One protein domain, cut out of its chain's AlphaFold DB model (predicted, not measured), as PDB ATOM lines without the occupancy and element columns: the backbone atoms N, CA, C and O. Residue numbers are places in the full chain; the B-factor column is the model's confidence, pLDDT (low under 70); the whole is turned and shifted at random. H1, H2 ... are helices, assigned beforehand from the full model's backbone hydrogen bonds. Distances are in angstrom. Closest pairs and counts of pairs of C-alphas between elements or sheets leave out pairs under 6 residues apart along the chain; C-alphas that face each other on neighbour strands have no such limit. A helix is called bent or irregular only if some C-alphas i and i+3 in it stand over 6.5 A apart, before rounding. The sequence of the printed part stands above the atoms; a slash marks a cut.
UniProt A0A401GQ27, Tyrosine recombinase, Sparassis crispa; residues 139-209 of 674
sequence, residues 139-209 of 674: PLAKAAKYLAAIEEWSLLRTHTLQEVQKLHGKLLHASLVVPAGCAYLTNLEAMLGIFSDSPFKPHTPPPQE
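AT A GLANCE: This is residues 139 to 209 of the 674 residues of the protein "Tyrosine recombinase" of Sparassis crispa (UniProt A0A401GQ27). Three helices follow one another in a zigzag, with H2 in the middle: H3 folds back beside H2 as a close helical hairpin, while H1 crosses H2 slantwise and stays apart from H3. After H3 a tail without a named element, residues 195 to 209, turns back past residues 158 to 160 of the link between H1 and H2, and then past H3. The printed part has 71 residues with three named helices, H1, H2 and H3 in that order along the chain, and no named strand; the class is all helix. The whole is compact, with a radius of gyration of the C-alphas of 12.2 A, and its outline is elongated, spanning 36 by 20 by 19 A.

IN THESE COORDINATES: The longest helix is H3, residues 179 to 194, 25.1 A from first to last C-alpha; it begins with C-alpha 179 at (171.831, 198.435, 154.688) and ends with C-alpha 194 at (169.599, 180.602, 137.220). H3 has a kink of 27 degrees near residue 186. It is neither bent nor irregular, but only just: C-alphas 180 and 183 are 6.2 A apart. Before it comes H2, residues 161 to 175, 20.5 A long. H1, residues 140 to 154, is 20.8 A long and begins with C-alpha 140 at (187.722, 193.486, 161.353).

HOW THE PARTS SIT: H3 and H2 touch, with 15 pairs of C-alphas within 8 A, and the closest C-alphas are those of Ser 175 and Gly 181, 4.9 A apart. They form a helical hairpin, running opposite ways at a shallow tilt of 18 degrees. H2 also touches H1, with 4 pairs of C-alphas within 8 A; the closest are those of Tyr 146 and Lys 170, 6.4 A apart. H1 touches H2 with residues 146 to 150 alone, and H2 touches H1 with residues 167 to 171 alone. H1 and H2 are a helical hairpin too, running opposite ways at a steep tilt of 42 degrees. H1 and H3 are apart. Of the backbone O i to N i+4 pairs, 10 of 11 are within hydrogen-bond range in H1, 10 of 11 in H2 and 6 of 12 in H3.

THE WHOLE: The two C-alphas farthest apart are those of Leu 140 and Asp 197, at 37.7 A. The printed part has no cut. The link from H2 to H3 is tight, with 3 residues, and the link from H1 to H2 is short, with 6. The mean pLDDT of the printed part is 81.2; residues 179 to 181, 184, 197 to 198, 200 and 206 to 209 are under 70.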
ATOM      1  N   PRO A 139     183.264 192.529 162.845       91.19
ATOM      2  CA  PRO A 139     184.617 192.381 163.381       91.19
ATOM      3  C   PRO A 139     185.658 192.453 162.255       91.19
ATOM      4  O   PRO A 139     185.494 191.774 161.241       91.19
ATOM      5  N   LEU A 140     186.747 193.211 162.428       86.75
ATOM      6  CA  LEU A 140     187.722 193.486 161.353       86.75
ATOM      7  C   LEU A 140     188.257 192.212 160.670       86.75
ATOM      8  O   LEU A 140     188.315 192.141 159.445       86.75
ATOM      9  N   ALA A 141     188.554 191.160 161.440       86.50
ATOM     10  CA  ALA A 141     188.996 189.869 160.900       86.50
ATOM     11  C   ALA A 141     187.918 189.142 160.063       86.50
ATOM     12  O   ALA A 141     188.245 188.379 159.153       86.50
ATOM     13  N   LYS A 142     186.626 189.378 160.337       89.69
ATOM     14  CA  LYS A 142     185.502 188.888 159.522       89.69
ATOM     15  C   LYS A 142     185.308 189.764 158.280       89.69
ATOM     16  O   LYS A 142     185.135 189.212 157.199       89.69
ATOM     17  N   ALA A 143     185.424 191.089 158.407       86.88
ATOM     18  CA  ALA A 143     185.366 192.022 157.279       86.88
ATOM     19  C   ALA A 143     186.476 191.741 156.244       86.88
ATOM     20  O   ALA A 143     186.182 191.599 155.060       86.88
ATOM     21  N   ALA A 144     187.717 191.511 156.684       86.44
ATOM     22  CA  ALA A 144     188.820 191.072 155.821       86.44
ATOM     23  C   ALA A 144     188.507 189.755 155.079       86.44
ATOM     24  O   ALA A 144     188.716 189.649 153.872       86.44
ATOM     25  N   LYS A 145     187.910 188.767 155.764       90.06
ATOM     26  CA  LYS A 145     187.440 187.504 155.153       90.06
ATOM     27  C   LYS A 145     186.237 187.669 154.214       90.06
ATOM     28  O   LYS A 145     185.867 186.703 153.534       90.06
ATOM     29  N   TYR A 146     185.587 188.832 154.198       90.06
ATOM     30  CA  TYR A 146     184.514 189.169 153.260       90.06
ATOM     31  C   TYR A 146     185.093 189.909 152.049       90.06
ATOM     32  O   TYR A 146     184.866 189.461 150.929       90.06
ATOM     33  N   LEU A 147     185.938 190.924 152.270       85.75
ATOM     34  CA  LEU A 147     186.709 191.628 151.235       85.75
ATOM     35  C   LEU A 147     187.499 190.660 150.344       85.75
ATOM     36  O   LEU A 147     187.256 190.610 149.142       85.75
ATOM     37  N   ALA A 148     188.321 189.786 150.933       86.44
ATOM     38  CA  ALA A 148     189.104 188.796 150.186       86.44
ATOM     39  C   ALA A 148     188.243 187.821 149.354       86.44
ATOM     40  O   ALA A 148     188.722 187.241 148.385       86.44
ATOM     41  N   ALA A 149     186.963 187.634 149.704       87.25
ATOM     42  CA  ALA A 149     186.035 186.805 148.931       87.25
ATOM     43  C   ALA A 149     185.290 187.579 147.831       87.25
ATOM     44  O   ALA A 149     184.863 186.974 146.854       87.25
ATOM     45  N   ILE A 150     185.159 188.903 147.963       84.88
ATOM     46  CA  ILE A 150     184.745 189.791 146.868       84.88
ATOM     47  C   ILE A 150     185.885 189.887 145.843       84.88
ATOM     48  O   ILE A 150     185.628 189.867 144.643       84.88
ATOM     49  N   GLU A 151     187.141 189.921 146.294       84.81
ATOM     50  CA  GLU A 151     188.333 189.852 145.438       84.81
ATOM     51  C   GLU A 151     188.444 188.491 144.722       84.81
ATOM     52  O   GLU A 151     188.498 188.470 143.495       84.81
ATOM     53  N   GLU A 152     188.371 187.365 145.453       85.50
ATOM     54  CA  GLU A 152     188.309 185.989 144.905       85.50
ATOM     55  C   GLU A 152     187.227 185.863 143.816       85.50
ATOM     56  O   GLU A 152     187.484 185.350 142.727       85.50
ATOM     57  N   TRP A 153     186.030 186.395 144.082       85.19
ATOM     58  CA  TRP A 153     184.926 186.451 143.125       85.19
ATOM     59  C   TRP A 153     185.244 187.332 141.908       85.19
ATOM     60  O   TRP A 153     185.014 186.924 140.777       85.19
ATOM     61  N   SER A 154     185.831 188.512 142.108       81.69
ATOM     62  CA  SER A 154     186.132 189.465 141.025       81.69
ATOM     63  C   SER A 154     187.167 188.961 140.014       81.69
ATOM     64  O   SER A 154     187.234 189.483 138.901       81.69
ATOM     65  N   LEU A 155     187.978 187.968 140.386       84.75
ATOM     66  CA  LEU A 155     188.982 187.351 139.514       84.75
ATOM     67  C   LEU A 155     188.400 186.288 138.566       84.75
ATOM     68  O   LEU A 155     189.055 185.917 137.591       84.75
ATOM     69  N   LEU A 156     187.190 185.786 138.831       82.62
ATOM     70  CA  LEU A 156     186.564 184.712 138.059       82.62
ATOM     71  C   LEU A 156     185.406 185.251 137.211       82.62
ATOM     72  O   LEU A 156     184.555 185.994 137.682       82.62
ATOM     73  N   ARG A 157     185.338 184.838 135.938       85.25
ATOM     74  CA  ARG A 157     184.255 185.238 135.018       85.25
ATOM     75  C   ARG A 157     182.950 184.461 135.239       85.25
ATOM     76  O   ARG A 157     181.891 184.902 134.802       85.25
ATOM     77  N   THR A 158     183.033 183.283 135.852       87.81
ATOM     78  CA  THR A 158     181.912 182.354 136.037       87.81
ATOM     79  C   THR A 158     182.027 181.647 137.376       87.81
ATOM     80  O   THR A 158     183.127 181.234 137.740       87.81
ATOM     81  N   HIS A 159     180.899 181.424 138.048       87.31
ATOM     82  CA  HIS A 159     180.848 180.839 139.390       87.31
ATOM     83  C   HIS A 159     179.872 179.664 139.442       87.31
ATOM     84  O   HIS A 159     178.885 179.623 138.708       87.31
ATOM     85  N   THR A 160     180.140 178.714 140.329       90.38
ATOM     86  CA  THR A 160     179.251 177.604 140.686       90.38
ATOM     87  C   THR A 160     178.235 178.021 141.750       90.38
ATOM     88  O   THR A 160     178.467 178.959 142.515       90.38
ATOM     89  N   LEU A 161     177.135 177.268 141.876       86.50
ATOM     90  CA  LEU A 161     176.105 177.489 142.898       86.50
ATOM     91  C   LEU A 161     176.690 177.599 144.318       86.50
ATOM     92  O   LEU A 161     176.252 178.434 145.106       86.50
ATOM     93  N   GLN A 162     177.699 176.784 144.638       87.69
ATOM     94  CA  GLN A 162     178.344 176.788 145.950       87.69
ATOM     95  C   GLN A 162     179.115 178.091 146.213       87.69
ATOM     96  O   GLN A 162     179.077 178.603 147.329       87.69
ATOM     97  N   GLU A 163     179.782 178.650 145.204       87.62
ATOM     98  CA  GLU A 163     180.491 179.931 145.315       87.62
ATOM     99  C   GLU A 163     179.505 181.097 145.438       87.62
ATOM    100  O   GLU A 163     179.699 181.965 146.290       87.62
ATOM    101  N   VAL A 164     178.401 181.074 144.678       88.06
ATOM    102  CA  VAL A 164     177.337 182.091 144.779       88.06
ATOM    103  C   VAL A 164     176.708 182.071 146.171       88.06
ATOM    104  O   VAL A 164     176.602 183.114 146.808       88.06
ATOM    105  N   GLN A 165     176.377 180.889 146.702       88.69
ATOM    106  CA  GLN A 165     175.861 180.730 148.067       88.69
ATOM    107  C   GLN A 165     176.881 181.166 149.137       88.69
ATOM    108  O   GLN A 165     176.504 181.839 150.099       88.69
ATOM    109  N   LYS A 166     178.172 180.832 148.963       89.12
ATOM    110  CA  LYS A 166     179.287 181.222 149.854       89.12
ATOM    111  C   LYS A 166     179.460 182.743 149.916       89.12
ATOM    112  O   LYS A 166     179.695 183.264 151.004       89.12
ATOM    113  N   LEU A 167     179.351 183.455 148.789       89.25
ATOM    114  CA  LEU A 167     179.426 184.919 148.770       89.25
ATOM    115  C   LEU A 167     178.129 185.555 149.286       89.25
ATOM    116  O   LEU A 167     178.186 186.393 150.183       89.25
ATOM    117  N   HIS A 168     176.971 185.112 148.792       89.31
ATOM    118  CA  HIS A 168     175.657 185.609 149.205       89.31
ATOM    119  C   HIS A 168     175.473 185.547 150.727       89.31
ATOM    120  O   HIS A 168     175.123 186.547 151.341       89.31
ATOM    121  N   GLY A 169     175.801 184.417 151.369       89.25
ATOM    122  CA  GLY A 169     175.707 184.281 152.828       89.25
ATOM    123  C   GLY A 169     176.615 185.239 153.612       89.25
ATOM    124  O   GLY A 169     176.236 185.695 154.690       89.25
ATOM    125  N   LYS A 170     177.791 185.599 153.071       89.00
ATOM    126  CA  LYS A 170     178.673 186.620 153.666       89.00
ATOM    127  C   LYS A 170     178.091 188.024 153.512       89.00
ATOM    128  O   LYS A 170     178.063 188.778 154.478       89.00
ATOM    129  N   LEU A 171     177.621 188.372 152.314       86.88
ATOM    130  CA  LEU A 171     177.081 189.705 152.044       86.88
ATOM    131  C   LEU A 171     175.732 189.935 152.742       86.88
ATOM    132  O   LEU A 171     175.498 191.036 153.223       86.88
ATOM    133  N   LEU A 172     174.900 188.901 152.896       89.00
ATOM    134  CA  LEU A 172     173.659 188.952 153.677       89.00
ATOM    135  C   LEU A 172     173.938 189.178 155.172       89.00
ATOM    136  O   LEU A 172     173.265 189.976 155.812       89.00
ATOM    137  N   HIS A 173     174.976 188.547 155.734       89.19
ATOM    138  CA  HIS A 173     175.439 188.878 157.088       89.19
ATOM    139  C   HIS A 173     175.973 190.320 157.159       89.19
ATOM    140  O   HIS A 173     175.793 190.994 158.173       89.19
ATOM    141  N   ALA A 174     176.648 190.815 156.119       86.88
ATOM    142  CA  ALA A 174     177.156 192.185 156.102       86.88
ATOM    143  C   ALA A 174     176.031 193.232 156.012       86.88
ATOM    144  O   ALA A 174     176.106 194.262 156.684       86.88
ATOM    145  N   SER A 175     174.978 192.974 155.232       84.94
ATOM    146  CA  SER A 175     173.916 193.952 154.979       84.94
ATOM    147  C   SER A 175     173.021 194.233 156.190       84.94
ATOM    148  O   SER A 175     172.468 195.326 156.286       84.94
ATOM    149  N   LEU A 176     172.970 193.315 157.167       83.44
ATOM    150  CA  LEU A 176     172.333 193.533 158.476       83.44
ATOM    151  C   LEU A 176     172.902 194.742 159.241       83.44
ATOM    152  O   LEU A 176     172.192 195.329 160.051       83.44
ATOM    153  N   VAL A 177     174.161 195.123 158.984       82.88
ATOM    154  CA  VAL A 177     174.769 196.351 159.535       82.88
ATOM    155  C   VAL A 177     175.150 197.371 158.464       82.88
ATOM    156  O   VAL A 177     175.289 198.544 158.787       82.88
ATOM    157  N   VAL A 178     175.242 196.992 157.187       79.19
ATOM    158  CA  VAL A 178     175.431 197.922 156.058       79.19
ATOM    159  C   VAL A 178     174.201 197.868 155.136       79.19
ATOM    160  O   VAL A 178     174.251 197.185 154.112       79.19
ATOM    161  N   PRO A 179     173.088 198.578 155.435       69.50
ATOM    162  CA  PRO A 179     171.831 198.435 154.688       69.50
ATOM    163  C   PRO A 179     171.942 198.738 153.187       69.50
ATOM    164  O   PRO A 179     171.262 198.114 152.377       69.50
ATOM    165  N   ALA A 180     172.854 199.633 152.790       67.19
ATOM    166  CA  ALA A 180     173.166 199.903 151.381       67.19
ATOM    167  C   ALA A 180     173.680 198.657 150.622       67.19
ATOM    168  O   ALA A 180     173.524 198.560 149.406       67.19
ATOM    169  N   GLY A 181     174.239 197.673 151.335       69.31
ATOM    170  CA  GLY A 181     174.667 196.388 150.787       69.31
ATOM    171  C   GLY A 181     173.520 195.528 150.241       69.31
ATOM    172  O   GLY A 181     173.760 194.724 149.343       69.31
ATOM    173  N   CYS A 182     172.276 195.720 150.706       72.00
ATOM    174  CA  CYS A 182     171.118 194.948 150.235       72.00
ATOM    175  C   CYS A 182     170.900 195.073 148.717       72.00
ATOM    176  O   CYS A 182     170.599 194.078 148.067       72.00
ATOM    177  N   ALA A 183     171.140 196.252 148.131       70.25
ATOM    178  CA  ALA A 183     170.986 196.484 146.689       70.25
ATOM    179  C   ALA A 183     171.946 195.646 145.815       70.25
ATOM    180  O   ALA A 183     171.705 195.463 144.623       70.25
ATOM    181  N   TYR A 184     173.028 195.119 146.397       68.81
ATOM    182  CA  TYR A 184     173.980 194.245 145.709       68.81
ATOM    183  C   TYR A 184     173.645 192.753 145.876       68.81
ATOM    184  O   TYR A 184     174.136 191.931 145.101       68.81
ATOM    185  N   LEU A 185     172.787 192.388 146.841       80.12
ATOM    186  CA  LEU A 185     172.305 191.012 147.003       80.12
ATOM    187  C   LEU A 185     171.388 190.605 145.853       80.12
ATOM    188  O   LEU A 185     171.521 189.492 145.358       80.12
ATOM    189  N   THR A 186     170.550 191.518 145.353       79.81
ATOM    190  CA  THR A 186     169.549 191.246 144.307       79.81
ATOM    191  C   THR A 186     170.140 190.598 143.048       79.81
ATOM    192  O   THR A 186     169.507 189.734 142.446       79.81
ATOM    193  N   ASN A 187     171.376 190.943 142.662       77.75
ATOM    194  CA  ASN A 187     172.036 190.309 141.515       77.75
ATOM    195  C   ASN A 187     172.541 188.884 141.842       77.75
ATOM    196  O   ASN A 187     172.455 187.983 141.010       77.75
ATOM    197  N   LEU A 188     173.002 188.637 143.075       83.00
ATOM    198  CA  LEU A 188     173.323 187.282 143.538       83.00
ATOM    199  C   LEU A 188     172.058 186.429 143.709       83.00
ATOM    200  O   LEU A 188     172.089 185.254 143.371       83.00
ATOM    201  N   GLU A 189     170.945 187.000 144.167       85.75
ATOM    202  CA  GLU A 189     169.640 186.329 144.265       85.75
ATOM    203  C   GLU A 189     169.091 185.958 142.879       85.75
ATOM    204  O   GLU A 189     168.705 184.809 142.652       85.75
ATOM    205  N   ALA A 190     169.148 186.883 141.914       83.00
ATOM    206  CA  ALA A 190     168.827 186.602 140.516       83.00
ATOM    207  C   ALA A 190     169.727 185.491 139.946       83.00
ATOM    208  O   ALA A 190     169.238 184.554 139.313       83.00
ATOM    209  N   MET A 191     171.034 185.540 140.230       83.00
ATOM    210  CA  MET A 191     171.983 184.506 139.818       83.00
ATOM    211  C   MET A 191     171.700 183.147 140.481       83.00
ATOM    212  O   MET A 191     171.782 182.124 139.803       83.00
ATOM    213  N   LEU A 192     171.314 183.111 141.764       85.38
ATOM    214  CA  LEU A 192     170.862 181.899 142.463       85.38
ATOM    215  C   LEU A 192     169.633 181.278 141.780       85.38
ATOM    216  O   LEU A 192     169.547 180.052 141.704       85.38
ATOM    217  N   GLY A 193     168.742 182.103 141.222       80.75
ATOM    218  CA  GLY A 193     167.619 181.661 140.393       80.75
ATOM    219  C   GLY A 193     168.047 180.857 139.159       80.75
ATOM    220  O   GLY A 193     167.471 179.809 138.895       80.75
ATOM    221  N   ILE A 194     169.108 181.266 138.452       83.56
ATOM    222  CA  ILE A 194     169.599 180.602 137.220       83.56
ATOM    223  C   ILE A 194     170.043 179.144 137.478       83.56
ATOM    224  O   ILE A 194     169.964 178.276 136.603       83.56
ATOM    225  N   PHE A 195     170.482 178.836 138.701       81.69
ATOM    226  CA  PHE A 195     170.876 177.481 139.089       81.69
ATOM    227  C   PHE A 195     169.695 176.527 139.338       81.69
ATOM    228  O   PHE A 195     169.950 175.350 139.597       81.69
ATOM    229  N   SER A 196     168.430 176.962 139.240       72.88
ATOM    230  CA  SER A 196     167.269 176.064 139.364       72.88
ATOM    231  C   SER A 196     167.294 174.946 138.317       72.88
ATOM    232  O   SER A 196     167.142 173.772 138.659       72.88
ATOM    233  N   ASP A 197     167.563 175.316 137.062       67.69
ATOM    234  CA  ASP A 197     167.544 174.410 135.908       67.69
ATOM    235  C   ASP A 197     168.903 173.742 135.662       67.69
ATOM    236  O   ASP A 197     168.985 172.668 135.065       67.69
ATOM    237  N   SER A 198     169.997 174.368 136.111       68.81
ATOM    238  CA  SER A 198     171.365 173.915 135.823       68.81
ATOM    239  C   SER A 198     172.341 174.122 136.999       68.81
ATOM    240  O   SER A 198     173.347 174.821 136.860       68.81
ATOM    241  N   PRO A 199     172.106 173.480 138.164       70.00
ATOM    242  CA  PRO A 199     172.808 173.768 139.424       70.00
ATOM    243  C   PRO A 199     174.318 173.482 139.427       70.00
ATOM    244  O   PRO A 199     175.034 173.965 140.302       70.00
ATOM    245  N   PHE A 200     174.809 172.697 138.465       69.31
ATOM    246  CA  PHE A 200     176.212 172.277 138.371       69.31
ATOM    247  C   PHE A 200     177.016 173.007 137.286       69.31
ATOM    248  O   PHE A 200     178.223 172.798 137.186       69.31
ATOM    249  N   LYS A 201     176.372 173.839 136.457       79.88
ATOM    250  CA  LYS A 201     177.052 174.595 135.401       79.88
ATOM    251  C   LYS A 201     177.560 175.925 135.976       79.88
ATOM    252  O   LYS A 201     176.756 176.636 136.568       79.88
ATOM    253  N   PRO A 202     178.842 176.297 135.799       84.62
ATOM    254  CA  PRO A 202     179.295 177.640 136.133       84.62
ATOM    255  C   PRO A 202     178.588 178.680 135.256       84.62
ATOM    256  O   PRO A 202     178.593 178.559 134.028       84.62
ATOM    257  N   HIS A 203     178.004 179.701 135.879       80.44
ATOM    258  CA  HIS A 203     177.305 180.789 135.190       80.44
ATOM    259  C   HIS A 203     178.049 182.111 135.363       80.44
ATOM    260  O   HIS A 203     178.702 182.337 136.381       80.44
ATOM    261  N   THR A 204     177.939 182.994 134.374       82.00
ATOM    262  CA  THR A 204     178.346 184.403 134.491       82.00
ATOM    263  C   THR A 204     177.309 185.148 135.341       82.00
ATOM    264  O   THR A 204     176.116 184.889 135.151       82.00
ATOM    265  N   PRO A 205     177.694 186.080 136.231       73.75
ATOM    266  CA  PRO A 205     176.738 186.980 136.876       73.75
ATOM    267  C   PRO A 205     175.902 187.768 135.847       73.75
ATOM    268  O   PRO A 205     176.449 188.161 134.809       73.75
ATOM    269  N   PRO A 206     174.606 188.028 136.104       69.62
ATOM    270  CA  PRO A 206     173.801 188.895 135.250       69.62
ATOM    271  C   PRO A 206     174.395 190.314 135.126       69.62
ATOM    272  O   PRO A 206     174.974 190.823 136.096       69.62
ATOM    273  N   PRO A 207     174.245 190.981 133.961       57.16
ATOM    274  CA  PRO A 207     174.599 192.391 133.804       57.16
ATOM    275  C   PRO A 207     173.892 193.255 134.852       57.16
ATOM    276  O   PRO A 207     172.696 193.102 135.084       57.16
ATOM    277  N   GLN A 208     174.636 194.154 135.496       56.56
ATOM    278  CA  GLN A 208     174.105 194.972 136.582       56.56
ATOM    279  C   GLN A 208     173.551 196.299 136.054       56.56
ATOM    280  O   GLN A 208     174.305 197.242 135.815       56.56
ATOM    281  N   GLU A 209     172.229 196.394 135.946       40.75
ATOM    282  CA  GLU A 209     171.536 197.681 135.871       40.75
ATOM    283  C   GLU A 209     171.444 198.267 137.290       40.75
ATOM    284  O   GLU A 209     170.701 197.776 138.140       40.75
TER     285      GLU A 209